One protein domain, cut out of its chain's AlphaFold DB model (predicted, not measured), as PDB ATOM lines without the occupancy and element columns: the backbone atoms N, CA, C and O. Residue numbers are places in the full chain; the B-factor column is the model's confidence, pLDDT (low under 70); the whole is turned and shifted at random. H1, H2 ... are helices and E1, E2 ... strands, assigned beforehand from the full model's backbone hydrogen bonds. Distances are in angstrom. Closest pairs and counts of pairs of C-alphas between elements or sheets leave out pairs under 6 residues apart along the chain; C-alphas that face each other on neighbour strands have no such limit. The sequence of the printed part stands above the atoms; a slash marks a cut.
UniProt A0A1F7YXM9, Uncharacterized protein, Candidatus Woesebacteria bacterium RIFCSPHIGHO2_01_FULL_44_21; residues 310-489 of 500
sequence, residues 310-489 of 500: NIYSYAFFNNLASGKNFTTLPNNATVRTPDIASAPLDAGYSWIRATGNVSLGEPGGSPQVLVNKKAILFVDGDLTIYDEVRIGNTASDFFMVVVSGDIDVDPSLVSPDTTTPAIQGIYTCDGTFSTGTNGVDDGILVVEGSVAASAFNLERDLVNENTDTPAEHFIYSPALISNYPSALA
ATOM      1  N   ASN A 310       4.196 -51.325 -14.652       64.50
ATOM      2  CA  ASN A 310       3.736 -50.011 -15.109       64.50
ATOM      3  C   ASN A 310       4.386 -49.546 -16.431       64.50
ATOM      4  O   ASN A 310       5.479 -48.984 -16.454       64.50
ATOM      5  N   ILE A 311       3.713 -49.822 -17.556       68.38
ATOM      6  CA  ILE A 311       4.171 -49.420 -18.899       68.38
ATOM      7  C   ILE A 311       3.990 -47.900 -19.079       68.38
ATOM      8  O   ILE A 311       4.688 -47.276 -19.877       68.38
ATOM      9  N   TYR A 312       3.087 -47.298 -18.303       83.94
ATOM     10  CA  TYR A 312       2.675 -45.901 -18.385       83.94
ATOM     11  C   TYR A 312       3.463 -45.019 -17.408       83.94
ATOM     12  O   TYR A 312       2.893 -44.286 -16.606       83.94
ATOM     13  N   SER A 313       4.792 -45.098 -17.481       91.88
ATOM     14  CA  SER A 313       5.667 -44.332 -16.596       91.88
ATOM     15  C   SER A 313       5.767 -42.847 -16.962       91.88
ATOM     16  O   SER A 313       5.444 -42.429 -18.083       91.88
ATOM     17  N   TYR A 314       6.318 -42.039 -16.059       95.75
ATOM     18  CA  TYR A 314       6.687 -40.653 -16.337       95.75
ATOM     19  C   TYR A 314       7.558 -40.560 -17.589       95.75
ATOM     20  O   TYR A 314       7.285 -39.765 -18.493       95.75
ATOM     21  N   ALA A 315       8.576 -41.419 -17.690       94.50
ATOM     22  CA  ALA A 315       9.462 -41.458 -18.847       94.50
ATOM     23  C   ALA A 315       8.700 -41.776 -20.145       94.50
ATOM     24  O   ALA A 315       8.976 -41.164 -21.180       94.50
ATOM     25  N   PHE A 316       7.731 -42.695 -20.106       92.69
ATOM     26  CA  PHE A 316       6.883 -43.015 -21.254       92.69
ATOM     27  C   PHE A 316       6.108 -41.780 -21.739       92.69
ATOM     28  O   PHE A 316       6.242 -41.382 -22.902       92.69
ATOM     29  N   PHE A 317       5.372 -41.114 -20.847       94.94
ATOM     30  CA  PHE A 317       4.581 -39.938 -21.214       94.94
ATOM     31  C   PHE A 317       5.442 -38.735 -21.596       94.94
ATOM     32  O   PHE A 317       5.095 -38.014 -22.532       94.94
ATOM     33  N   ASN A 318       6.582 -38.532 -20.935       94.56
ATOM     34  CA  ASN A 318       7.497 -37.434 -21.244       94.56
ATOM     35  C   ASN A 318       8.087 -37.588 -22.657       94.56
ATOM     36  O   ASN A 318       8.205 -36.613 -23.401       94.56
ATOM     37  N   ASN A 319       8.378 -38.824 -23.076       93.19
ATOM     38  CA  ASN A 319       8.808 -39.110 -24.444       93.19
ATOM     39  C   ASN A 319       7.694 -38.846 -25.473       93.19
ATOM     40  O   ASN A 319       7.964 -38.266 -26.528       93.19
ATOM     41  N   LEU A 320       6.442 -39.214 -25.178       93.19
ATOM     42  CA  LEU A 320       5.298 -38.923 -26.057       93.19
ATOM     43  C   LEU A 320       4.988 -37.424 -26.153       93.19
ATOM     44  O   LEU A 320       4.632 -36.926 -27.223       93.19
ATOM     45  N   ALA A 321       5.185 -36.689 -25.061       93.62
ATOM     46  CA  ALA A 321       5.047 -35.238 -25.011       93.62
ATOM     47  C   ALA A 321       6.242 -34.486 -25.634       93.62
ATOM     48  O   ALA A 321       6.269 -33.252 -25.620       93.62
ATOM     49  N   SER A 322       7.229 -35.194 -26.199       90.12
ATOM     50  CA  SER A 322       8.370 -34.553 -26.851       90.12
ATOM     51  C   SER A 322       7.915 -33.607 -27.972       90.12
ATOM     52  O   SER A 322       7.063 -33.918 -28.805       90.12
ATOM     53  N   GLY A 323       8.466 -32.390 -27.966       90.12
ATOM     54  CA  GLY A 323       8.096 -31.334 -28.913       90.12
ATOM     55  C   GLY A 323       6.884 -30.484 -28.512       90.12
ATOM     56  O   GLY A 323       6.503 -29.607 -29.287       90.12
ATOM     57  N   LYS A 324       6.291 -30.701 -27.330       95.19
ATOM     58  CA  LYS A 324       5.302 -29.784 -26.742       95.19
ATOM     59  C   LYS A 324       5.959 -28.609 -26.026       95.19
ATOM     60  O   LYS A 324       7.058 -28.722 -25.481       95.19
ATOM     61  N   ASN A 325       5.268 -27.475 -26.014       95.88
ATOM     62  CA  ASN A 325       5.713 -26.255 -25.352       95.88
ATOM     63  C   ASN A 325       5.252 -26.240 -23.893       95.88
ATOM     64  O   ASN A 325       4.104 -25.918 -23.591       95.88
ATOM     65  N   PHE A 326       6.171 -26.576 -22.989       97.44
ATOM     66  CA  PHE A 326       5.907 -26.617 -21.555       97.44
ATOM     67  C   PHE A 326       6.037 -25.248 -20.884       97.44
ATOM     68  O   PHE A 326       7.064 -24.575 -20.990       97.44
ATOM     69  N   THR A 327       5.042 -24.908 -20.071       97.94
ATOM     70  CA  THR A 327       5.165 -23.892 -19.023       97.94
ATOM     71  C   THR A 327       5.932 -24.506 -17.862       97.94
ATOM     72  O   THR A 327       5.464 -25.460 -17.246       97.94
ATOM     73  N   THR A 328       7.136 -24.003 -17.592       97.69
ATOM     74  CA  THR A 328       7.971 -24.508 -16.493       97.69
ATOM     75  C   THR A 328       7.702 -23.690 -15.241       97.69
ATOM     76  O   THR A 328       7.922 -22.480 -15.249       97.69
ATOM     77  N   LEU A 329       7.236 -24.347 -14.186       97.56
ATOM     78  CA  LEU A 329       7.057 -23.743 -12.872       97.56
ATOM     79  C   LEU A 329       8.368 -23.785 -12.064       97.56
ATOM     80  O   LEU A 329       9.292 -24.517 -12.433       97.56
ATOM     81  N   PRO A 330       8.482 -22.997 -10.980       97.00
ATOM     82  CA  PRO A 330       9.615 -23.078 -10.063       97.00
ATOM     83  C   PRO A 330       9.809 -24.483  -9.470       97.00
ATOM     84  O   PRO A 330       8.890 -25.299  -9.441       97.00
ATOM     85  N   ASN A 331      11.011 -24.755  -8.959       96.62
ATOM     86  CA  ASN A 331      11.278 -25.988  -8.220       96.62
ATOM     87  C   ASN A 331      10.456 -26.025  -6.922       96.62
ATOM     88  O   ASN A 331      10.363 -24.997  -6.247       96.62
ATOM     89  N   ASN A 332       9.919 -27.194  -6.564       96.62
ATOM     90  CA  ASN A 332       8.988 -27.384  -5.446       96.62
ATOM     91  C   ASN A 332       7.774 -26.438  -5.522       96.62
ATOM     92  O   ASN A 332       7.419 -25.770  -4.549       96.62
ATOM     93  N   ALA A 333       7.204 -26.280  -6.720       96.69
ATOM     94  CA  ALA A 333       6.085 -25.372  -6.923       96.69
ATOM     95  C   ALA A 333       4.823 -25.849  -6.200       96.69
ATOM     96  O   ALA A 333       4.473 -27.025  -6.230       96.69
ATOM     97  N   THR A 334       4.078 -24.886  -5.672       96.12
ATOM     98  CA  THR A 334       2.668 -25.066  -5.339       96.12
ATOM     99  C   THR A 334       1.822 -24.664  -6.538       96.12
ATOM    100  O   THR A 334       1.772 -23.491  -6.908       96.12
ATOM    101  N   VAL A 335       1.171 -25.646  -7.149       96.19
ATOM    102  CA  VAL A 335       0.284 -25.487  -8.298       96.19
ATOM    103  C   VAL A 335      -1.111 -25.130  -7.802       96.19
ATOM    104  O   VAL A 335      -1.750 -25.895  -7.078       96.19
ATOM    105  N   ARG A 336      -1.607 -23.969  -8.230       94.81
ATOM    106  CA  ARG A 336      -2.958 -23.483  -7.940       94.81
ATOM    107  C   ARG A 336      -3.720 -23.193  -9.235       94.81
ATOM    108  O   ARG A 336      -3.165 -23.176 -10.337       94.81
ATOM    109  N   THR A 337      -5.008 -22.887  -9.097       94.94
ATOM    110  CA  THR A 337      -5.895 -22.493 -10.208       94.94
ATOM    111  C   THR A 337      -5.272 -21.463 -11.171       94.94
ATOM    112  O   THR A 337      -5.356 -21.673 -12.383       94.94
ATOM    113  N   PRO A 338      -4.611 -20.373 -10.715       94.62
ATOM    114  CA  PRO A 338      -4.012 -19.391 -11.625       94.62
ATOM    115  C   PRO A 338      -2.816 -19.922 -12.427       94.62
ATOM    116  O   PRO A 338      -2.636 -19.523 -13.581       94.62
ATOM    117  N   ASP A 339      -2.019 -20.826 -11.852       95.25
ATOM    118  CA  ASP A 339      -0.866 -21.434 -12.531       95.25
ATOM    119  C   ASP A 339      -1.341 -22.306 -13.690       95.25
ATOM    120  O   ASP A 339      -0.826 -22.217 -14.807       95.25
ATOM    121  N   ILE A 340      -2.413 -23.069 -13.451       95.94
ATOM    122  CA  ILE A 340      -3.084 -23.820 -14.504       95.94
ATOM    123  C   ILE A 340      -3.673 -22.842 -15.509       95.94
ATOM    124  O   ILE A 340      -3.294 -22.902 -16.671       95.94
ATOM    125  N   ALA A 341      -4.545 -21.917 -15.100       95.31
ATOM    126  CA  ALA A 341      -5.282 -21.023 -15.994       95.31
ATOM    127  C   ALA A 341      -4.375 -20.212 -16.937       95.31
ATOM    128  O   ALA A 341      -4.679 -20.111 -18.129       95.31
ATOM    129  N   SER A 342      -3.247 -19.703 -16.436       95.44
ATOM    130  CA  SER A 342      -2.319 -18.847 -17.189       95.44
ATOM    131  C   SER A 342      -1.436 -19.588 -18.200       95.44
ATOM    132  O   SER A 342      -0.930 -18.954 -19.127       95.44
ATOM    133  N   ALA A 343      -1.276 -20.911 -18.079       96.50
ATOM    134  CA  ALA A 343      -0.453 -21.685 -19.005       96.50
ATOM    135  C   ALA A 343      -1.010 -21.634 -20.452       96.50
ATOM    136  O   ALA A 343      -2.185 -21.952 -20.666       96.50
ATOM    137  N   PRO A 344      -0.218 -21.247 -21.468       96.69
ATOM    138  CA  PRO A 344      -0.671 -21.208 -22.855       96.69
ATOM    139  C   PRO A 344      -1.038 -22.594 -23.396       96.69
ATOM    140  O   PRO A 344      -0.535 -23.623 -22.945       96.69
ATOM    141  N   LEU A 345      -1.906 -22.602 -24.409       96.50
ATOM    142  CA  LEU A 345      -2.279 -23.817 -25.127       96.50
ATOM    143  C   LEU A 345      -1.237 -24.165 -26.194       96.50
ATOM    144  O   LEU A 345      -0.842 -23.316 -26.992       96.50
ATOM    145  N   ASP A 346      -0.903 -25.445 -26.278       95.94
ATOM    146  CA  ASP A 346      -0.208 -26.066 -27.398       95.94
ATOM    147  C   ASP A 346      -0.971 -27.328 -27.823       95.94
ATOM    148  O   ASP A 346      -1.245 -28.229 -27.024       95.94
ATOM    149  N   ALA A 347      -1.368 -27.366 -29.096       91.69
ATOM    150  CA  ALA A 347      -2.230 -28.397 -29.672       91.69
ATOM    151  C   ALA A 347      -3.537 -28.633 -28.881       91.69
ATOM    152  O   ALA A 347      -4.028 -29.758 -28.812       91.69
ATOM    153  N   GLY A 348      -4.096 -27.572 -28.286       94.19
ATOM    154  CA  GLY A 348      -5.355 -27.620 -27.534       94.19
ATOM    155  C   GLY A 348      -5.228 -28.013 -26.058       94.19
ATOM    156  O   GLY A 348      -6.252 -28.091 -25.389       94.19
ATOM    157  N   TYR A 349      -4.010 -28.215 -25.544       97.50
ATOM    158  CA  TYR A 349      -3.743 -28.553 -24.140       97.50
ATOM    159  C   TYR A 349      -2.737 -27.580 -23.534       97.50
ATOM    160  O   TYR A 349      -1.845 -27.091 -24.223       97.50
ATOM    161  N   SER A 350      -2.858 -27.309 -22.239       97.88
ATOM    162  CA  SER A 350      -1.826 -26.598 -21.482       97.88
ATOM    163  C   SER A 350      -0.840 -27.604 -20.914       97.88
ATOM    164  O   SER A 350      -1.223 -28.435 -20.094       97.88
ATOM    165  N   TRP A 351       0.410 -27.529 -21.354       98.12
ATOM    166  CA  TRP A 351       1.477 -28.417 -20.904       98.12
ATOM    167  C   TRP A 351       2.262 -27.707 -19.813       98.12
ATOM    168  O   TRP A 351       2.848 -26.650 -20.050       98.12
ATOM    169  N   ILE A 352       2.245 -28.262 -18.609       98.44
ATOM    170  CA  ILE A 352       2.870 -27.676 -17.427       98.44
ATOM    171  C   ILE A 352       3.882 -28.684 -16.904       98.44
ATOM    172  O   ILE A 352       3.617 -29.883 -16.904       98.44
ATOM    173  N   ARG A 353       5.051 -28.208 -16.480       97.75
ATOM    174  CA  ARG A 353       6.030 -29.045 -15.790       97.75
ATOM    175  C   ARG A 353       6.569 -28.361 -14.547       97.75
ATOM    176  O   ARG A 353       6.807 -27.152 -14.559       97.75
ATOM    177  N   ALA A 354       6.813 -29.157 -13.525       97.81
ATOM    178  CA  ALA A 354       7.470 -28.764 -12.294       97.81
ATOM    179  C   ALA A 354       8.448 -29.867 -11.870       97.81
ATOM    180  O   ALA A 354       8.322 -31.019 -12.289       97.81
ATOM    181  N   THR A 355       9.450 -29.492 -11.085       97.94
ATOM    182  CA  THR A 355      10.470 -30.405 -10.556       97.94
ATOM    183  C   THR A 355      10.460 -30.355  -9.033       97.94
ATOM    184  O   THR A 355      10.056 -29.337  -8.459       97.94
ATOM    185  N   GLY A 356      10.957 -31.413  -8.395       97.06
ATOM    186  CA  GLY A 356      11.026 -31.525  -6.940       97.06
ATOM    187  C   GLY A 356       9.681 -31.891  -6.310       97.06
ATOM    188  O   GLY A 356       8.824 -32.466  -6.973       97.06
ATOM    189  N   ASN A 357       9.507 -31.543  -5.036       95.50
ATOM    190  CA  ASN A 357       8.314 -31.872  -4.257       95.50
ATOM    191  C   ASN A 357       7.239 -30.824  -4.534       95.50
ATOM    192  O   ASN A 357       7.292 -29.703  -4.019       95.50
ATOM    193  N   VAL A 358       6.310 -31.169  -5.414       98.25
ATOM    194  CA  VAL A 358       5.258 -30.285  -5.916       98.25
ATOM    195  C   VAL A 358       4.001 -30.482  -5.082       98.25
ATOM    196  O   VAL A 358       3.712 -31.590  -4.644       98.25
ATOM    197  N   SER A 359       3.220 -29.420  -4.888       97.12
ATOM    198  CA  SER A 359       1.906 -29.535  -4.255       97.12
ATOM    199  C   SER A 359       0.780 -29.060  -5.167       97.12
ATOM    200  O   SER A 359       0.937 -28.084  -5.899       97.12
ATOM    201  N   LEU A 360      -0.370 -29.731  -5.120       96.69
ATOM    202  CA  LEU A 360      -1.643 -29.184  -5.588       96.69
ATOM    203  C   LEU A 360      -2.340 -28.549  -4.388       96.69
ATOM    204  O   LEU A 360      -2.801 -29.252  -3.489       96.69
ATOM    205  N   GLY A 361      -2.379 -27.218  -4.369       93.31
ATOM    206  CA  GLY A 361      -2.886 -26.476  -3.218       93.31
ATOM    207  C   GLY A 361      -1.901 -26.353  -2.053       93.31
ATOM    208  O   GLY A 361      -0.707 -26.651  -2.186       93.31
ATOM    209  N   GLU A 362      -2.402 -25.875  -0.914       90.56
ATOM    210  CA  GLU A 362      -1.615 -25.614   0.300       90.56
ATOM    211  C   GLU A 362      -2.236 -26.251   1.550       90.56
ATOM    212  O   GLU A 362      -3.460 -26.290   1.667       90.56
ATOM    213  N   PRO A 363      -1.420 -26.660   2.540       85.19
ATOM    214  CA  PRO A 363      -1.938 -27.158   3.810       85.19
ATOM    215  C   PRO A 363      -2.868 -26.144   4.492       85.19
ATOM    216  O   PRO A 363      -2.511 -24.975   4.657       85.19
ATOM    217  N   GLY A 364      -4.038 -26.599   4.949       73.81
ATOM    218  CA  GLY A 364      -4.992 -25.776   5.706       73.81
ATOM    219  C   GLY A 364      -5.700 -24.683   4.893       73.81
ATOM    220  O   GLY A 364      -6.321 -23.794   5.484       73.81
ATOM    221  N   GLY A 365      -5.591 -24.719   3.563       53.25
ATOM    222  CA  GLY A 365      -6.254 -23.806   2.641       53.25
ATOM    223  C   GLY A 365      -7.619 -24.303   2.152       53.25
ATOM    224  O   GLY A 365      -7.974 -25.473   2.201       53.25
ATOM    225  N   SER A 366      -8.425 -23.366   1.667       66.25
ATOM    226  CA  SER A 366      -9.422 -23.593   0.619       66.25
ATOM    227  C   SER A 366      -9.588 -22.265  -0.134       66.25
ATOM    228  O   SER A 366      -9.471 -21.208   0.494       66.25
ATOM    229  N   PRO A 367      -9.855 -22.260  -1.455       72.12
ATOM    230  CA  PRO A 367     -10.624 -23.283  -2.150       72.12
ATOM    231  C   PRO A 367      -9.843 -23.964  -3.280       72.12
ATOM    232  O   PRO A 367      -9.035 -23.327  -3.942       72.12
ATOM    233  N   GLN A 368     -10.180 -25.231  -3.516       88.56
ATOM    234  CA  GLN A 368     -10.080 -25.986  -4.769       88.56
ATOM    235  C   GLN A 368      -9.056 -25.528  -5.838       88.56
ATOM    236  O   GLN A 368      -9.086 -24.413  -6.376       88.56
ATOM    237  N   VAL A 369      -8.253 -26.470  -6.322       94.62
ATOM    238  CA  VAL A 369      -7.591 -26.342  -7.620       94.62
ATOM    239  C   VAL A 369      -8.627 -26.596  -8.719       94.62
ATOM    240  O   VAL A 369      -8.957 -27.733  -9.053       94.62
ATOM    241  N   LEU A 370      -9.158 -25.509  -9.280       95.25
ATOM    242  CA  LEU A 370     -10.161 -25.537 -10.336       95.25
ATOM    243  C   LEU A 370      -9.500 -25.579 -11.719       95.25
ATOM    244  O   LEU A 370      -8.711 -24.708 -12.096       95.25
ATOM    245  N   VAL A 371      -9.887 -26.567 -12.514       96.31
ATOM    246  CA  VAL A 371      -9.390 -26.813 -13.865       96.31
ATOM    247  C   VAL A 371     -10.514 -26.571 -14.869       96.31
ATOM    248  O   VAL A 371     -11.322 -27.446 -15.154       96.31
ATOM    249  N   ASN A 372     -10.550 -25.359 -15.428       95.75
ATOM    250  CA  ASN A 372     -11.543 -24.925 -16.425       95.75
ATOM    251  C   ASN A 372     -10.979 -24.938 -17.856       95.75
ATOM    252  O   ASN A 372     -11.179 -23.993 -18.625       95.75
ATOM    253  N   LYS A 373     -10.133 -25.927 -18.160       95.44
ATOM    254  CA  LYS A 373      -9.549 -26.142 -19.490       95.44
ATOM    255  C   LYS A 373      -8.931 -27.531 -19.596       95.44
ATOM    256  O   LYS A 373      -8.912 -28.291 -18.636       95.44
ATOM    257  N   LYS A 374      -8.346 -27.839 -20.752       97.50
ATOM    258  CA  LYS A 374      -7.504 -29.025 -20.937       97.50
ATOM    259  C   LYS A 374      -6.069 -28.743 -20.488       97.50
ATOM    260  O   LYS A 374      -5.375 -27.937 -21.116       97.50
ATOM    261  N   ALA A 375      -5.617 -29.388 -19.419       97.88
ATOM    262  CA  ALA A 375      -4.293 -29.213 -18.832       97.88
ATOM    263  C   ALA A 375      -3.641 -30.557 -18.477       97.88
ATOM    264  O   ALA A 375      -4.314 -31.517 -18.108       97.88
ATOM    265  N   ILE A 376      -2.318 -30.610 -18.614       98.38
ATOM    266  CA  ILE A 376      -1.493 -31.774 -18.295       98.38
ATOM    267  C   ILE A 376      -0.302 -31.278 -17.479       98.38
ATOM    268  O   ILE A 376       0.443 -30.407 -17.941       98.38
ATOM    269  N   LEU A 377      -0.138 -31.819 -16.276       98.44
ATOM    270  CA  LEU A 377       0.935 -31.478 -15.350       98.44
ATOM    271  C   LEU A 377       1.940 -32.629 -15.270       98.44
ATOM    272  O   LEU A 377       1.587 -33.741 -14.899       98.44
ATOM    273  N   PHE A 378       3.198 -32.344 -15.585       98.62
ATOM    274  CA  PHE A 378       4.321 -33.250 -15.367       98.62
ATOM    275  C   PHE A 378       5.081 -32.840 -14.105       98.62
ATOM    276  O   PHE A 378       5.502 -31.688 -13.984       98.62
ATOM    277  N   VAL A 379       5.294 -33.786 -13.198       98.69
ATOM    278  CA  VAL A 379       6.066 -33.616 -11.964       98.69
ATOM    279  C   VAL A 379       7.262 -34.561 -12.003       98.69
ATOM    280  O   VAL A 379       7.098 -35.777 -11.962       98.69
ATOM    281  N   ASP A 380       8.460 -33.993 -12.135       98.25
ATOM    282  CA  ASP A 380       9.727 -34.718 -11.971       98.25
ATOM    283  C   ASP A 380      10.152 -34.644 -10.494       98.25
ATOM    284  O   ASP A 380      10.887 -33.740 -10.081       98.25
ATOM    285  N   GLY A 381       9.564 -35.523  -9.689       98.25
ATOM    286  CA  GLY A 381       9.626 -35.566  -8.230       98.25
ATOM    287  C   GLY A 381       8.339 -36.149  -7.645       98.25
ATOM    288  O   GLY A 381       7.611 -36.851  -8.351       98.25
ATOM    289  N   ASP A 382       8.065 -35.825  -6.383       98.62
ATOM    290  CA  ASP A 382       6.865 -36.259  -5.661       98.62
ATOM    291  C   ASP A 382       5.761 -35.195  -5.733       98.62
ATOM    292  O   ASP A 382       6.031 -33.994  -5.870       98.62
ATOM    293  N   LEU A 383       4.510 -35.633  -5.623       98.69
ATOM    294  CA  LEU A 383       3.334 -34.771  -5.604       98.69
ATOM    295  C   LEU A 383       2.543 -34.955  -4.308       98.69
ATOM    296  O   LEU A 383       2.092 -36.055  -4.014       98.69
ATOM    297  N   THR A 384       2.241 -33.857  -3.618       98.12
ATOM    298  CA  THR A 384       1.266 -33.845  -2.519       98.12
ATOM    299  C   THR A 384      -0.017 -33.117  -2.926       98.12
ATOM    300  O   THR A 384       0.034 -32.020  -3.485       98.12
ATOM    301  N   ILE A 385      -1.183 -33.697  -2.651       97.62
ATOM    302  CA  ILE A 385      -2.493 -33.097  -2.947       97.62
ATOM    303  C   ILE A 385      -3.116 -32.614  -1.639       97.62
ATOM    304  O   ILE A 385      -3.606 -33.427  -0.860       97.62
ATOM    305  N   TYR A 386      -3.095 -31.299  -1.411       95.88
ATOM    306  CA  TYR A 386      -3.692 -30.672  -0.225       95.88
ATOM    307  C   TYR A 386      -5.135 -30.229  -0.463       95.88
ATOM    308  O   TYR A 386      -5.993 -30.431   0.390       95.88
ATOM    309  N   ASP A 387      -5.403 -29.636  -1.627       95.31
ATOM    310  CA  ASP A 387      -6.712 -29.067  -1.943       95.31
ATOM    311  C   ASP A 387      -7.540 -29.998  -2.836       95.31
ATOM    312  O   ASP A 387      -7.006 -30.776  -3.632       95.31
ATOM    313  N   GLU A 388      -8.866 -29.836  -2.780       94.94
ATOM    314  CA  GLU A 388      -9.769 -30.448  -3.754       94.94
ATOM    315  C   GLU A 388      -9.332 -30.126  -5.185       94.94
ATOM    316  O   GLU A 388      -9.029 -28.977  -5.513       94.94
ATOM    317  N   VAL A 389      -9.387 -31.113  -6.074       96.75
ATOM    318  CA  VAL A 389      -9.166 -30.889  -7.506       96.75
ATOM    319  C   VAL A 389     -10.501 -31.026  -8.215       96.75
ATOM    320  O   VAL A 389     -11.160 -32.064  -8.129       96.75
ATOM    321  N   ARG A 390     -10.918 -29.960  -8.899       95.62
ATOM    322  CA  ARG A 390     -12.219 -29.878  -9.569       95.62
ATOM    323  C   ARG A 390     -12.041 -29.567 -11.039       95.62
ATOM    324  O   ARG A 390     -11.326 -28.635 -11.396       95.62
ATOM    325  N   ILE A 391     -12.736 -30.299 -11.895       96.12
ATOM    326  CA  ILE A 391     -12.820 -30.016 -13.325       96.12
ATOM    327  C   ILE A 391     -14.128 -29.267 -13.566       96.12
ATOM    328  O   ILE A 391     -15.202 -29.769 -13.247       96.12
ATOM    329  N   GLY A 392     -14.038 -28.059 -14.125       93.00
ATOM    330  CA  GLY A 392     -15.193 -27.170 -14.270       93.00
ATOM    331  C   GLY A 392     -16.303 -27.757 -15.133       93.00
ATOM    332  O   GLY A 392     -17.475 -27.716 -14.760       93.00
ATOM    333  N   ASN A 393     -15.937 -28.318 -16.288       93.56
ATOM    334  CA  ASN A 393     -16.864 -29.023 -17.163       93.56
ATOM    335  C   ASN A 393     -16.228 -30.298 -17.728       93.56
ATOM    336  O   ASN A 393     -15.505 -30.252 -18.722       93.56
ATOM    337  N   THR A 394     -16.554 -31.456 -17.151       85.50
ATOM    338  CA  THR A 394     -16.016 -32.768 -17.565       85.50
ATOM    339  C   THR A 394     -16.305 -33.132 -19.027       85.50
ATOM    340  O   THR A 394     -15.597 -33.959 -19.602       85.50
ATOM    341  N   ALA A 395     -17.285 -32.492 -19.680       87.50
ATOM    342  CA  ALA A 395     -17.569 -32.708 -21.097       87.50
ATOM    343  C   ALA A 395     -16.525 -32.071 -22.035       87.50
ATOM    344  O   ALA A 395     -16.343 -32.552 -23.155       87.50
ATOM    345  N   SER A 396     -15.837 -31.006 -21.611       92.00
ATOM    346  CA  SER A 396     -14.903 -30.244 -22.463       92.00
ATOM    347  C   SER A 396     -13.516 -30.037 -21.869       92.00
ATOM    348  O   SER A 396     -12.560 -29.838 -22.623       92.00
ATOM    349  N   ASP A 397     -13.402 -30.066 -20.549       96.38
ATOM    350  CA  ASP A 397     -12.165 -29.851 -19.816       96.38
ATOM    351  C   ASP A 397     -11.480 -31.187 -19.524       96.38
ATOM    352  O   ASP A 397     -12.062 -32.266 -19.660       96.38
ATOM    353  N   PHE A 398     -10.197 -31.123 -19.187       97.19
ATOM    354  CA  PHE A 398      -9.384 -32.314 -18.984       97.19
ATOM    355  C   PHE A 398      -8.245 -31.998 -18.034       97.19
ATOM    356  O   PHE A 398      -7.567 -30.985 -18.208       97.19
ATOM    357  N   PHE A 399      -7.994 -32.889 -17.085       97.94
ATOM    358  CA  PHE A 399      -6.833 -32.792 -16.221       97.94
ATOM    359  C   PHE A 399      -6.139 -34.140 -16.115       97.94
ATOM    360  O   PHE A 399      -6.773 -35.154 -15.819       97.94
ATOM    361  N   MET A 400      -4.834 -34.138 -16.368       97.94
ATOM    362  CA  MET A 400      -3.969 -35.287 -16.150       97.94
ATOM    363  C   MET A 400      -2.704 -34.850 -15.423       97.94
ATOM    364  O   MET A 400      -2.123 -33.817 -15.761       97.94
ATOM    365  N   VAL A 401      -2.259 -35.657 -14.467       98.38
ATOM    366  CA  VAL A 401      -1.014 -35.455 -13.730       98.38
ATOM    367  C   VAL A 401      -0.129 -36.684 -13.889       98.38
ATOM    368  O   VAL A 401      -0.579 -37.808 -13.684       98.38
ATOM    369  N   VAL A 402       1.119 -36.457 -14.287       98.19
ATOM    370  CA  VAL A 402       2.136 -37.481 -14.543       98.19
ATOM    371  C   VAL A 402       3.308 -37.238 -13.604       98.19
ATOM    372  O   VAL A 402       3.955 -36.196 -13.704       98.19
ATOM    373  N   VAL A 403       3.592 -38.188 -12.718       98.50
ATOM    374  CA  VAL A 403       4.537 -38.027 -11.605       98.50
ATOM    375  C   VAL A 403       5.629 -39.096 -11.681       98.50
ATOM    376  O   VAL A 403       5.333 -40.270 -11.889       98.50
ATOM    377  N   SER A 404       6.898 -38.707 -11.560       98.12
ATOM    378  CA  SER A 404       8.030 -39.654 -11.573       98.12
ATOM    379  C   SER A 404       8.324 -40.286 -10.210       98.12
ATOM    380  O   SER A 404       9.088 -41.245 -10.144       98.12
ATOM    381  N   GLY A 405       7.799 -39.712  -9.131       97.94
ATOM    382  CA  GLY A 405       7.905 -40.212  -7.764       97.94
ATOM    383  C   GLY A 405       6.554 -40.669  -7.219       97.94
ATOM    384  O   GLY A 405       5.773 -41.294  -7.944       97.94
ATOM    385  N   ASP A 406       6.299 -40.351  -5.954       98.56
ATOM    386  CA  ASP A 406       5.082 -40.724  -5.229       98.56
ATOM    387  C   ASP A 406       3.971 -39.663  -5.372       98.56
ATOM    388  O   ASP A 406       4.223 -38.492  -5.676       98.56
ATOM    389  N   ILE A 407       2.720 -40.088  -5.178       98.69
ATOM    390  CA  ILE A 407       1.572 -39.196  -4.995       98.69
ATOM    391  C   ILE A 407       1.009 -39.436  -3.600       98.69
ATOM    392  O   ILE A 407       0.495 -40.521  -3.331       98.69
ATOM    393  N   ASP A 408       1.020 -38.400  -2.769       98.44
ATOM    394  CA  ASP A 408       0.452 -38.423  -1.427       98.44
ATOM    395  C   ASP A 408      -0.767 -37.502  -1.349       98.44
ATOM    396  O   ASP A 408      -0.695 -36.304  -1.643       98.44
ATOM    397  N   VAL A 409      -1.909 -38.055  -0.954       97.69
ATOM    398  CA  VAL A 409      -3.122 -37.281  -0.684       97.69
ATOM    399  C   VAL A 409      -3.137 -36.877   0.784       97.69
ATOM    400  O   VAL A 409      -2.939 -37.707   1.669       97.69
ATOM    401  N   ASP A 410      -3.380 -35.596   1.053       95.00
ATOM    402  CA  ASP A 410      -3.486 -35.113   2.422       95.00
ATOM    403  C   ASP A 410      -4.702 -35.752   3.128       95.00
ATOM    404  O   ASP A 410      -5.808 -35.760   2.576       95.00
ATOM    405  N   PRO A 411      -4.543 -36.285   4.351       94.06
ATOM    406  CA  PRO A 411      -5.624 -36.974   5.049       94.06
ATOM    407  C   PRO A 411      -6.762 -36.043   5.495       94.06
ATOM    408  O   PRO A 411      -7.849 -36.520   5.814       94.06
ATOM    409  N   SER A 412      -6.558 -34.719   5.511       91.69
ATOM    410  CA  SER A 412      -7.638 -33.747   5.747       91.69
ATOM    411  C   SER A 412      -8.531 -33.529   4.523       91.69
ATOM    412  O   SER A 412      -9.632 -32.990   4.659       91.69
ATOM    413  N   LEU A 413      -8.103 -33.983   3.339       92.88
ATOM    414  CA  LEU A 413      -8.908 -33.930   2.128       92.88
ATOM    415  C   LEU A 413      -9.945 -35.056   2.146       92.88
ATOM    416  O   LEU A 413      -9.645 -36.206   1.829       92.88
ATOM    417  N   VAL A 414     -11.174 -34.732   2.534       94.12
ATOM    418  CA  VAL A 414     -12.264 -35.695   2.742       94.12
ATOM    419  C   VAL A 414     -13.416 -35.409   1.783       94.12
ATOM    420  O   VAL A 414     -13.797 -34.258   1.568       94.12
ATOM    421  N   SER A 415     -13.988 -36.465   1.217       95.38
ATOM    422  CA  SER A 415     -15.209 -36.406   0.424       95.38
ATOM    423  C   SER A 415     -16.452 -36.340   1.320       95.38
ATOM    424  O   SER A 415     -16.508 -37.028   2.334       95.38
ATOM    425  N   PRO A 416     -17.487 -35.566   0.949       93.50
ATOM    426  CA  PRO A 416     -18.729 -35.507   1.724       93.50
ATOM    427  C   PRO A 416     -19.520 -36.822   1.753       93.50
ATOM    428  O   PRO A 416     -20.253 -37.077   2.704       93.50
ATOM    429  N   ASP A 417     -19.424 -37.612   0.683       93.69
ATOM    430  CA  ASP A 417     -20.136 -38.873   0.480       93.69
ATOM    431  C   ASP A 417     -19.429 -39.717  -0.602       93.69
ATOM    432  O   ASP A 417     -18.456 -39.268  -1.209       93.69
ATOM    433  N   THR A 418     -19.940 -40.922  -0.877       93.31
ATOM    434  CA  THR A 418     -19.415 -41.881  -1.875       93.31
ATOM    435  C   THR A 418     -19.608 -41.457  -3.338       93.31
ATOM    436  O   THR A 418     -19.130 -42.116  -4.256       93.31
ATOM    437  N   THR A 419     -20.314 -40.360  -3.603       93.12
ATOM    438  CA  THR A 419     -20.639 -39.888  -4.961       93.12
ATOM    439  C   THR A 419     -20.004 -38.547  -5.309       93.12
ATOM    440  O   THR A 419     -19.923 -38.194  -6.486       93.12
ATOM    441  N   THR A 420     -19.527 -37.814  -4.306       94.62
ATOM    442  CA  THR A 420     -18.943 -36.486  -4.448       94.62
ATOM    443  C   THR A 420     -17.414 -36.590  -4.362       94.62
ATOM    444  O   THR A 420     -16.862 -36.712  -3.263       94.62
ATOM    445  N   PRO A 421     -16.692 -36.543  -5.500       95.81
ATOM    446  CA  PRO A 421     -15.237 -36.668  -5.512       95.81
ATOM    447  C   PRO A 421     -14.576 -35.520  -4.757       95.81
ATOM    448  O   PRO A 421     -15.009 -34.384  -4.880       95.81
ATOM    449  N   ALA A 422     -13.495 -35.780  -4.027       95.81
ATOM    450  CA  ALA A 422     -12.570 -34.756  -3.543       95.81
ATOM    451  C   ALA A 422     -11.518 -34.429  -4.615       95.81
ATOM    452  O   ALA A 422     -11.070 -33.288  -4.724       95.81
ATOM    453  N   ILE A 423     -11.199 -35.398  -5.474       96.88
ATOM    454  CA  ILE A 423     -10.187 -35.280  -6.524       96.88
ATOM    455  C   ILE A 423     -10.793 -35.705  -7.864       96.88
ATOM    456  O   ILE A 423     -11.409 -36.765  -7.958       96.88
ATOM    457  N   GLN A 424     -10.598 -34.897  -8.909       97.44
ATOM    458  CA  GLN A 424     -11.021 -35.205 -10.277       97.44
ATOM    459  C   GLN A 424      -9.836 -35.144 -11.250       97.44
ATOM    460  O   GLN A 424      -9.126 -34.138 -11.305       97.44
ATOM    461  N   GLY A 425      -9.652 -36.183 -12.067       97.12
ATOM    462  CA  GLY A 425      -8.617 -36.216 -13.106       97.12
ATOM    463  C   GLY A 425      -8.023 -37.599 -13.365       97.12
ATOM    464  O   GLY A 425      -8.461 -38.613 -12.824       97.12
ATOM    465  N   ILE A 426      -7.005 -37.636 -14.224       97.12
ATOM    466  CA  ILE A 426      -6.191 -38.833 -14.462       97.12
ATOM    467  C   ILE A 426      -4.842 -38.658 -13.768       97.12
ATOM    468  O   ILE A 426      -4.101 -37.736 -14.097       97.12
ATOM    469  N   TYR A 427      -4.502 -39.552 -12.849       97.50
ATOM    470  CA  TYR A 427      -3.267 -39.503 -12.073       97.50
ATOM    471  C   TYR A 427      -2.419 -40.723 -12.395       97.50
ATOM    472  O   TYR A 427      -2.904 -41.852 -12.355       97.50
ATOM    473  N   THR A 428      -1.156 -40.499 -12.729       96.44
ATOM    474  CA  THR A 428      -0.200 -41.582 -12.939       96.44
ATOM    475  C   THR A 428       1.090 -41.299 -12.191       96.44
ATOM    476  O   THR A 428       1.609 -40.184 -12.277       96.44
ATOM    477  N   CYS A 429       1.610 -42.297 -11.481       96.81
ATOM    478  CA  CYS A 429       2.889 -42.202 -10.793       96.81
ATOM    479  C   CYS A 429       3.763 -43.442 -10.995       96.81
ATOM    480  O   CYS A 429       3.278 -44.571 -11.104       96.81
ATOM    481  N   ASP A 430       5.074 -43.219 -11.056       96.88
ATOM    482  CA  ASP A 430       6.056 -44.306 -11.106       96.88
ATOM    483  C   ASP A 430       6.243 -44.956  -9.729       96.88
ATOM    484  O   ASP A 430       6.665 -46.114  -9.659       96.88
ATOM    485  N   GLY A 431       5.920 -44.236  -8.655       96.06
ATOM    486  CA  GLY A 431       5.977 -44.704  -7.278       96.06
ATOM    487  C   GLY A 431       4.638 -45.220  -6.745       96.06
ATOM    488  O   GLY A 431       3.925 -45.993  -7.403       96.06
ATOM    489  N   THR A 432       4.331 -44.818  -5.518       97.00
ATOM    490  CA  THR A 432       3.146 -45.206  -4.752       97.00
ATOM    491  C   THR A 432       2.092 -44.107  -4.807       97.00
ATOM    492  O   THR A 432       2.415 -42.922  -4.768       97.00
ATOM    493  N   PHE A 433       0.824 -44.497  -4.904       97.75
ATOM    494  CA  PHE A 433      -0.307 -43.611  -4.637       97.75
ATOM    495  C   PHE A 433      -0.825 -43.882  -3.222       97.75
ATOM    496  O   PHE A 433      -1.356 -44.970  -2.969       97.75
ATOM    497  N   SER A 434      -0.654 -42.913  -2.326       98.50
ATOM    498  CA  SER A 434      -1.030 -42.987  -0.911       98.50
ATOM    499  C   SER A 434      -2.246 -42.101  -0.635       98.50
ATOM    500  O   SER A 434      -2.259 -40.931  -1.024       98.50
ATOM    501  N   THR A 435      -3.280 -42.633   0.022       97.81
ATOM    502  CA  THR A 435      -4.517 -41.873   0.311       97.81
ATOM    503  C   THR A 435      -4.469 -41.052   1.596       97.81
ATOM    504  O   THR A 435      -5.359 -40.215   1.810       97.81
ATOM    505  N   GLY A 436      -3.420 -41.258   2.400       95.00
ATOM    506  CA  GLY A 436      -3.172 -40.565   3.654       95.00
ATOM    507  C   GLY A 436      -4.094 -41.036   4.776       95.00
ATOM    508  O   GLY A 436      -5.254 -41.371   4.553       95.00
ATOM    509  N   THR A 437      -3.588 -41.006   6.010       94.44
ATOM    510  CA  THR A 437      -4.364 -41.293   7.226       94.44
ATOM    511  C   THR A 437      -3.980 -40.350   8.373       94.44
ATOM    512  O   THR A 437      -2.820 -39.953   8.512       94.44
ATOM    513  N   ASN A 438      -4.953 -40.003   9.215       88.62
ATOM    514  CA  ASN A 438      -4.779 -39.357  10.520       88.62
ATOM    515  C   ASN A 438      -4.668 -40.383  11.670       88.62
ATOM    516  O   ASN A 438      -4.560 -40.004  12.839       88.62
ATOM    517  N   GLY A 439      -4.666 -41.679  11.351       84.88
ATOM    518  CA  GLY A 439      -4.463 -42.804  12.261       84.88
ATOM    519  C   GLY A 439      -5.751 -43.495  12.711       84.88
ATOM    520  O   GLY A 439      -5.775 -44.722  12.757       84.88
ATOM    521  N   VAL A 440      -6.798 -42.744  13.066       77.12
ATOM    522  CA  VAL A 440      -8.127 -43.289  13.395       77.12
ATOM    523  C   VAL A 440      -9.218 -42.346  12.910       77.12
ATOM    524  O   VAL A 440      -9.052 -41.132  13.017       77.12
ATOM    525  N   ASP A 441     -10.342 -42.922  12.482       85.25
ATOM    526  CA  ASP A 441     -11.550 -42.193  12.078       85.25
ATOM    527  C   ASP A 441     -11.255 -41.180  10.964       85.25
ATOM    528  O   ASP A 441     -11.472 -39.971  11.078       85.25
ATOM    529  N   ASP A 442     -10.661 -41.700   9.892       92.81
ATOM    530  CA  ASP A 442     -10.446 -40.943   8.671       92.81
ATOM    531  C   ASP A 442     -11.783 -40.687   7.972       92.81
ATOM    532  O   ASP A 442     -12.729 -41.456   8.099       92.81
ATOM    533  N   GLY A 443     -11.863 -39.617   7.187       92.88
ATOM    534  CA  GLY A 443     -13.011 -39.408   6.311       92.88
ATOM    535  C   GLY A 443     -12.834 -40.118   4.970       92.88
ATOM    536  O   GLY A 443     -11.708 -40.274   4.502       92.88
ATOM    537  N   ILE A 444     -13.929 -40.485   4.302       95.50
ATOM    538  CA  ILE A 444     -13.893 -41.103   2.965       95.50
ATOM    539  C   ILE A 444     -13.098 -40.259   1.952       95.50
ATOM    540  O   ILE A 444     -13.175 -39.029   1.948       95.50
ATOM    541  N   LEU A 445     -12.362 -40.912   1.047       97.75
ATOM    542  CA  LEU A 445     -11.793 -40.280  -0.148       97.75
ATOM    543  C   LEU A 445     -12.486 -40.789  -1.409       97.75
ATOM    544  O   LEU A 445     -12.410 -41.977  -1.722       97.75
ATOM    545  N   VAL A 446     -13.081 -39.882  -2.184       98.06
ATOM    546  CA  VAL A 446     -13.604 -40.209  -3.513       98.06
ATOM    547  C   VAL A 446     -12.752 -39.560  -4.603       98.06
ATOM    548  O   VAL A 446     -12.520 -38.347  -4.602       98.06
ATOM    549  N   VAL A 447     -12.302 -40.373  -5.559       98.00
ATOM    550  CA  VAL A 447     -11.512 -39.940  -6.720       98.00
ATOM    551  C   VAL A 447     -12.293 -40.240  -7.994       98.00
ATOM    552  O   VAL A 447     -12.532 -41.399  -8.326       98.00
ATOM    553  N   GLU A 448     -12.671 -39.205  -8.742       96.56
ATOM    554  CA  GLU A 448     -13.290 -39.370 -10.057       96.56
ATOM    555  C   GLU A 448     -12.234 -39.287 -11.168       96.56
ATOM    556  O   GLU A 448     -11.570 -38.269 -11.366       96.56
ATOM    557  N   GLY A 449     -12.122 -40.354 -11.953       94.94
ATOM    558  CA  GLY A 449     -11.267 -40.435 -13.126       94.94
ATOM    559  C   GLY A 449     -10.511 -41.751 -13.190       94.94
ATOM    560  O   GLY A 449     -11.117 -42.814 -13.332       94.94
ATOM    561  N   SER A 450      -9.183 -41.696 -13.197       93.25
ATOM    562  CA  SER A 450      -8.344 -42.900 -13.264       93.25
ATOM    563  C   SER A 450      -7.035 -42.685 -12.523       93.25
ATOM    564  O   SER A 450      -6.421 -41.629 -12.658       93.25
ATOM    565  N   VAL A 451      -6.600 -43.697 -11.778       95.56
ATOM    566  CA  VAL A 451      -5.321 -43.688 -11.067       95.56
ATOM    567  C   VAL A 451      -4.508 -44.897 -11.511       95.56
ATOM    568  O   VAL A 451      -5.016 -46.017 -11.522       95.56
ATOM    569  N   ALA A 452      -3.259 -44.669 -11.899       94.00
ATOM    570  CA  ALA A 452      -2.303 -45.708 -12.252       94.00
ATOM    571  C   ALA A 452      -1.010 -45.494 -11.460       94.00
ATOM    572  O   ALA A 452      -0.397 -44.436 -11.535       94.00
ATOM    573  N   ALA A 453      -0.591 -46.494 -10.700       94.19
ATOM    574  CA  ALA A 453       0.593 -46.410  -9.859       94.19
ATOM    575  C   ALA A 453       1.360 -47.728  -9.905       94.19
ATOM    576  O   ALA A 453       0.789 -48.777 -10.224       94.19
ATOM    577  N   SER A 454       2.647 -47.700  -9.562       92.25
ATOM    578  CA  SER A 454       3.401 -48.945  -9.360       92.25
ATOM    579  C   SER A 454       2.954 -49.673  -8.093       92.25
ATOM    580  O   SER A 454       2.985 -50.905  -8.055       92.25
ATOM    581  N   ALA A 455       2.508 -48.927  -7.079       92.44
ATOM    582  CA  ALA A 455       1.901 -49.455  -5.864       92.44
ATOM    583  C   ALA A 455       0.758 -48.552  -5.377       92.44
ATOM    584  O   ALA A 455       0.759 -47.347  -5.610       92.44
ATOM    585  N   PHE A 456      -0.201 -49.144  -4.669       94.62
ATOM    586  CA  PHE A 456      -1.262 -48.418  -3.976       94.62
ATOM    587  C   PHE A 456      -1.117 -48.642  -2.475       94.62
ATOM    588  O   PHE A 456      -0.961 -49.784  -2.036       94.62
ATOM    589  N   ASN A 457      -1.194 -47.558  -1.713       96.56
ATOM    590  CA  ASN A 457      -1.265 -47.562  -0.261       96.56
ATOM    591  C   ASN A 457      -2.582 -46.879   0.140       96.56
ATOM    592  O   ASN A 457      -2.669 -45.657   0.216       96.56
ATOM    593  N   LEU A 458      -3.639 -47.684   0.277       96.81
ATOM    594  CA  LEU A 458      -4.971 -47.218   0.669       96.81
ATOM    595  C   LEU A 458      -5.049 -47.273   2.198       96.81
ATOM    596  O   LEU A 458      -5.108 -48.361   2.774       96.81
ATOM    597  N   GLU A 459      -4.903 -46.118   2.838       96.12
ATOM    598  CA  GLU A 459      -4.571 -45.998   4.261       96.12
ATOM    599  C   GLU A 459      -5.755 -45.616   5.148       96.12
ATOM    600  O   GLU A 459      -5.625 -45.700   6.370       96.12
ATOM    601  N   ARG A 460      -6.883 -45.181   4.573       96.25
ATOM    602  CA  ARG A 460      -7.969 -44.584   5.353       96.25
ATOM    603  C   ARG A 460      -8.750 -45.636   6.119       96.25
ATOM    604  O   ARG A 460      -9.048 -46.700   5.586       96.25
ATOM    605  N   ASP A 461      -9.126 -45.310   7.352       93.44
ATOM    606  CA  ASP A 461      -9.960 -46.157   8.205       93.44
ATOM    607  C   ASP A 461     -11.063 -45.346   8.904       93.44
ATOM    608  O   ASP A 461     -10.793 -44.583   9.832       93.44
ATOM    609  N   LEU A 462     -12.320 -45.556   8.491       92.50
ATOM    610  CA  LEU A 462     -13.506 -44.897   9.067       92.50
ATOM    611  C   LEU A 462     -14.033 -45.595  10.324       92.50
ATOM    612  O   LEU A 462     -15.131 -45.303  10.804       92.50
ATOM    613  N   VAL A 463     -13.302 -46.585  10.838       89.38
ATOM    614  CA  VAL A 463     -13.655 -47.344  12.035       89.38
ATOM    615  C   VAL A 463     -15.059 -47.944  11.898       89.38
ATOM    616  O   VAL A 463     -15.248 -48.950  11.214       89.38
ATOM    617  N   ASN A 464     -16.063 -47.337  12.536       85.06
ATOM    618  CA  ASN A 464     -17.428 -47.841  12.552       85.06
ATOM    619  C   ASN A 464     -18.132 -47.643  11.208       85.06
ATOM    620  O   ASN A 464     -18.932 -48.497  10.844       85.06
ATOM    621  N   GLU A 465     -17.840 -46.575  10.459       88.94
ATOM    622  CA  GLU A 465     -18.536 -46.311   9.187       88.94
ATOM    623  C   GLU A 465     -18.096 -47.276   8.075       88.94
ATOM    624  O   GLU A 465     -18.830 -47.488   7.109       88.94
ATOM    625  N   ASN A 466     -16.978 -47.991   8.259       89.00
ATOM    626  CA  ASN A 466     -16.582 -49.077   7.361       89.00
ATOM    627  C   ASN A 466     -17.658 -50.168   7.238       89.00
ATOM    628  O   ASN A 466     -17.574 -50.985   6.325       89.00
ATOM    629  N   THR A 467     -18.655 -50.240   8.135       84.25
ATOM    630  CA  THR A 467     -19.716 -51.263   8.089       84.25
ATOM    631  C   THR A 467     -20.497 -51.275   6.788       84.25
ATOM    632  O   THR A 467     -20.973 -52.342   6.381       84.25
ATOM    633  N   ASP A 468     -20.649 -50.109   6.171       87.62
ATOM    634  CA  ASP A 468     -21.461 -49.896   4.979       87.62
ATOM    635  C   ASP A 468     -20.905 -48.806   4.046       87.62
ATOM    636  O   ASP A 468     -21.478 -48.569   2.984       87.62
ATOM    637  N   THR A 469     -19.765 -48.200   4.388       92.00
ATOM    638  CA  THR A 469     -19.104 -47.165   3.586       92.00
ATOM    639  C   THR A 469     -17.658 -47.571   3.281       92.00
ATOM    640  O   THR A 469     -16.936 -47.942   4.205       92.00
ATOM    641  N   PRO A 470     -17.207 -47.547   2.011       94.62
ATOM    642  CA  PRO A 470     -15.802 -47.768   1.679       94.62
ATOM    643  C   PRO A 470     -14.951 -46.561   2.080       94.62
ATOM    644  O   PRO A 470     -15.391 -45.418   1.969       94.62
ATOM    645  N   ALA A 471     -13.708 -46.811   2.474       96.31
ATOM    646  CA  ALA A 471     -12.757 -45.768   2.830       96.31
ATOM    647  C   ALA A 471     -12.192 -45.017   1.633       96.31
ATOM    648  O   ALA A 471     -12.019 -43.794   1.665       96.31
ATOM    649  N   GLU A 472     -12.016 -45.737   0.535       97.75
ATOM    650  CA  GLU A 472     -11.676 -45.176  -0.754       97.75
ATOM    651  C   GLU A 472     -12.684 -45.609  -1.811       97.75
ATOM    652  O   GLU A 472     -13.002 -46.793  -1.959       97.75
ATOM    653  N   HIS A 473     -13.143 -44.646  -2.608       97.56
ATOM    654  CA  HIS A 473     -14.019 -44.912  -3.739       97.56
ATOM    655  C   HIS A 473     -13.479 -44.271  -5.012       97.56
ATOM    656  O   HIS A 473     -13.295 -43.058  -5.100       97.56
ATOM    657  N   PHE A 474     -13.252 -45.088  -6.035       97.44
ATOM    658  CA  PHE A 474     -12.839 -44.618  -7.351       97.44
ATOM    659  C   PHE A 474     -14.027 -44.631  -8.314       97.44
ATOM    660  O   PHE A 474     -14.666 -45.661  -8.514       97.44
ATOM    661  N   ILE A 475     -14.328 -43.498  -8.940       95.50
ATOM    662  CA  ILE A 475     -15.416 -43.378  -9.915       95.50
ATOM    663  C   ILE A 475     -14.801 -43.208 -11.296       95.50
ATOM    664  O   ILE A 475     -14.144 -42.207 -11.579       95.50
ATOM    665  N   TYR A 476     -15.017 -44.172 -12.183       93.50
ATOM    666  CA  TYR A 476     -14.544 -44.055 -13.553       93.50
ATOM    667  C   TYR A 476     -15.294 -42.948 -14.300       93.50
ATOM    668  O   TYR A 476     -16.522 -42.898 -14.284       93.50
ATOM    669  N   SER A 477     -14.554 -42.089 -15.009       91.50
ATOM    670  CA  SER A 477     -15.127 -40.979 -15.778       91.50
ATOM    671  C   SER A 477     -14.862 -41.142 -17.281       91.50
ATOM    672  O   SER A 477     -13.806 -40.734 -17.783       91.50
ATOM    673  N   PRO A 478     -15.818 -41.703 -18.056       87.88
ATOM    674  CA  PRO A 478     -15.687 -41.845 -19.509       87.88
ATOM    675  C   PRO A 478     -15.467 -40.509 -20.237       87.88
ATOM    676  O   PRO A 478     -14.828 -40.464 -21.290       87.88
ATOM    677  N   ALA A 479     -15.989 -39.410 -19.679       88.00
ATOM    678  CA  ALA A 479     -15.861 -38.073 -20.253       88.00
ATOM    679  C   ALA A 479     -14.396 -37.596 -20.289       88.00
ATOM    680  O   ALA A 479     -13.967 -37.001 -21.281       88.00
ATOM    681  N   LEU A 480     -13.600 -37.939 -19.267       91.06
ATOM    682  CA  LEU A 480     -12.164 -37.643 -19.246       91.06
ATOM    683  C   LEU A 480     -11.413 -38.419 -20.327       91.06
ATOM    684  O   LEU A 480     -10.577 -37.843 -21.021       91.06
ATOM    685  N   ILE A 481     -11.764 -39.689 -20.542       88.50
ATOM    686  CA  ILE A 481     -11.164 -40.508 -21.604       88.50
ATOM    687  C   ILE A 481     -11.520 -39.964 -22.993       88.50
ATOM    688  O   ILE A 481     -10.658 -39.900 -23.868       88.50
ATOM    689  N   SER A 482     -12.750 -39.482 -23.199       89.62
ATOM    690  CA  SER A 482     -13.134 -38.836 -24.465       89.62
ATOM    691  C   SER A 482     -12.349 -37.548 -24.744       89.62
ATOM    692  O   SER A 482     -12.217 -37.151 -25.905       89.62
ATOM    693  N   ASN A 483     -11.849 -36.885 -23.701       92.94
ATOM    694  CA  ASN A 483     -11.045 -35.672 -23.801       92.94
ATOM    695  C   ASN A 483      -9.532 -35.933 -23.734       92.94
ATOM    696  O   ASN A 483      -8.766 -34.968 -23.715       92.94
ATOM    697  N   TYR A 484      -9.106 -37.198 -23.747       93.19
ATOM    698  CA  TYR A 484      -7.704 -37.582 -23.647       93.19
ATOM    699  C   TYR A 484      -6.874 -37.084 -24.853       93.19
ATOM    700  O   TYR A 484      -7.313 -37.177 -26.008       93.19
ATOM    701  N   PRO A 485      -5.654 -36.558 -24.635       91.75
ATOM    702  CA  PRO A 485      -4.803 -36.048 -25.704       91.75
ATOM    703  C   PRO A 485      -4.326 -37.162 -26.640       91.75
ATOM    704  O   PRO A 485      -3.568 -38.047 -26.255       91.75
ATOM    705  N   SER A 486      -4.633 -37.036 -27.932       88.06
ATOM    706  CA  SER A 486      -4.111 -37.941 -28.971       88.06
ATOM    707  C   SER A 486      -2.581 -37.937 -29.081       88.06
ATOM    708  O   SER A 486      -2.001 -38.868 -29.628       88.06
ATOM    709  N   ALA A 487      -1.918 -36.899 -28.559       87.56
ATOM    710  CA  ALA A 487      -0.463 -36.831 -28.466       87.56
ATOM    711  C   ALA A 487       0.126 -37.831 -27.456       87.56
ATOM    712  O   ALA A 487       1.283 -38.204 -27.614       87.56
ATOM    713  N   LEU A 488      -0.651 -38.258 -26.454       90.06
ATOM    714  CA  LEU A 488      -0.244 -39.257 -25.458       90.06
ATOM    715  C   LEU A 488      -0.834 -40.647 -25.736       90.06
ATOM    716  O   LEU A 488      -0.564 -41.584 -24.995       90.06
ATOM    717  N   ALA A 489      -1.628 -40.797 -26.798       82.44
ATOM    718  CA  ALA A 489      -2.103 -42.101 -27.236       82.44
ATOM    719  C   ALA A 489      -0.991 -42.849 -27.987       82.44
ATOM    720  O   ALA A 489      -0.262 -42.253 -28.791       82.44
TER     721      ALA A 489
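AT A GLANCE: This is residues 310 to 489 of the 500 residues of an uncharacterized protein of Candidatus Woesebacteria bacterium RIFCSPHIGHO2_01_FULL_44_21 (UniProt A0A1F7YXM9). The chain is wound in stacked turns, a solenoid of parallel strands: E1, E4, E7 and the first parts of E9 and E10 make one wall, E2, E5, E8 and the last parts of E9 and E10 a second, and the short pair E3 and E6 lies in a third. H2 covers the end of the stack where E1 lies, while H1 and H3 pack on the opposite face of the first wall. The printed part has 180 residues with three named helices and eleven named strands: along the chain H1 and H2 come first, the eleven strands follow, and H3 comes last; nine of the strands form a branched sheet whose neighbour pairs are parallel, and E9 has three neighbours in it, E7 and E8 on one side and E10 on the other side. The class is mixed, with under half of the residues in named elements; the whole is compact, with a radius of gyration of the C-alphas of 15.5 A, and spans 51 by 33 by 32 A.

HOW THE PARTS SIT: Begin in the twisted branched sheet with E9, residues 423 to 434, which bends by 139 degrees at residue 431. On one side of it find E7, residues 398 to 403, with N 401 and O 426 2.8 A apart, and E8, residues 407 to 409, with N 407 and O 432 at 2.9 A. On the other side is E10, residues 445 to 457, with N 425 and O 448 at 2.9 A; edge strand E11, residues 472 to 475, is its parallel neighbour, with N 447 and O 473 at 2.9 A. E9 lies on one side of E7 and E4, residues 374 to 380, on the other side, with N 377 and O 400 2.9 A apart; E7 lies on one side of E4 and edge strand E1, residues 349 to 355, on the other side, with N 352 and O 376 2.9 A apart. E9 lies on one side of E8 and E5, residues 383 to 385, on the other side, with N 385 and O 408 2.8 A apart; E8 lies on one side of E5 and edge strand E2, residues 358 to 360, on the other side, with N 360 and O 384 2.8 A apart. E3, residues 369 to 371, and E6, residues 389 to 391, are parallel, N 371 to O 390 2.8 A. H2, residues 337 to 342, is on the branched sheet at a height of 8.9 A, over E4; its closest C-alphas to E3 are Thr 337 and Val 369, 4.9 A. On the opposite face, H1, residues 314 to 320, has a height of 9.6 A, and H3, residues 478 to 482, 8.6 A. In H1, H2 and H3 every O i to N i+4 pair is within hydrogen-bond range.

IN THESE COORDINATES: Find C-alpha 314 at (6.687, -40.653, -16.337), where H1 begins, and C-alpha 482 at (-13.134, -38.836, -24.465), where H3 ends. E4 measures 20.2 A, E1 19.7 A and E7 16.8 A.

THE WHOLE: The farthest C-alphas, Gly 323 and Asn 464, are 51.4 A apart. The printed part has no cut; the links H1 to H2, E8 to E9 and E10 to E11 are long. Mean pLDDT of the printed part is 93.6; residues 310 to 311 and 365 to 366 are under 70.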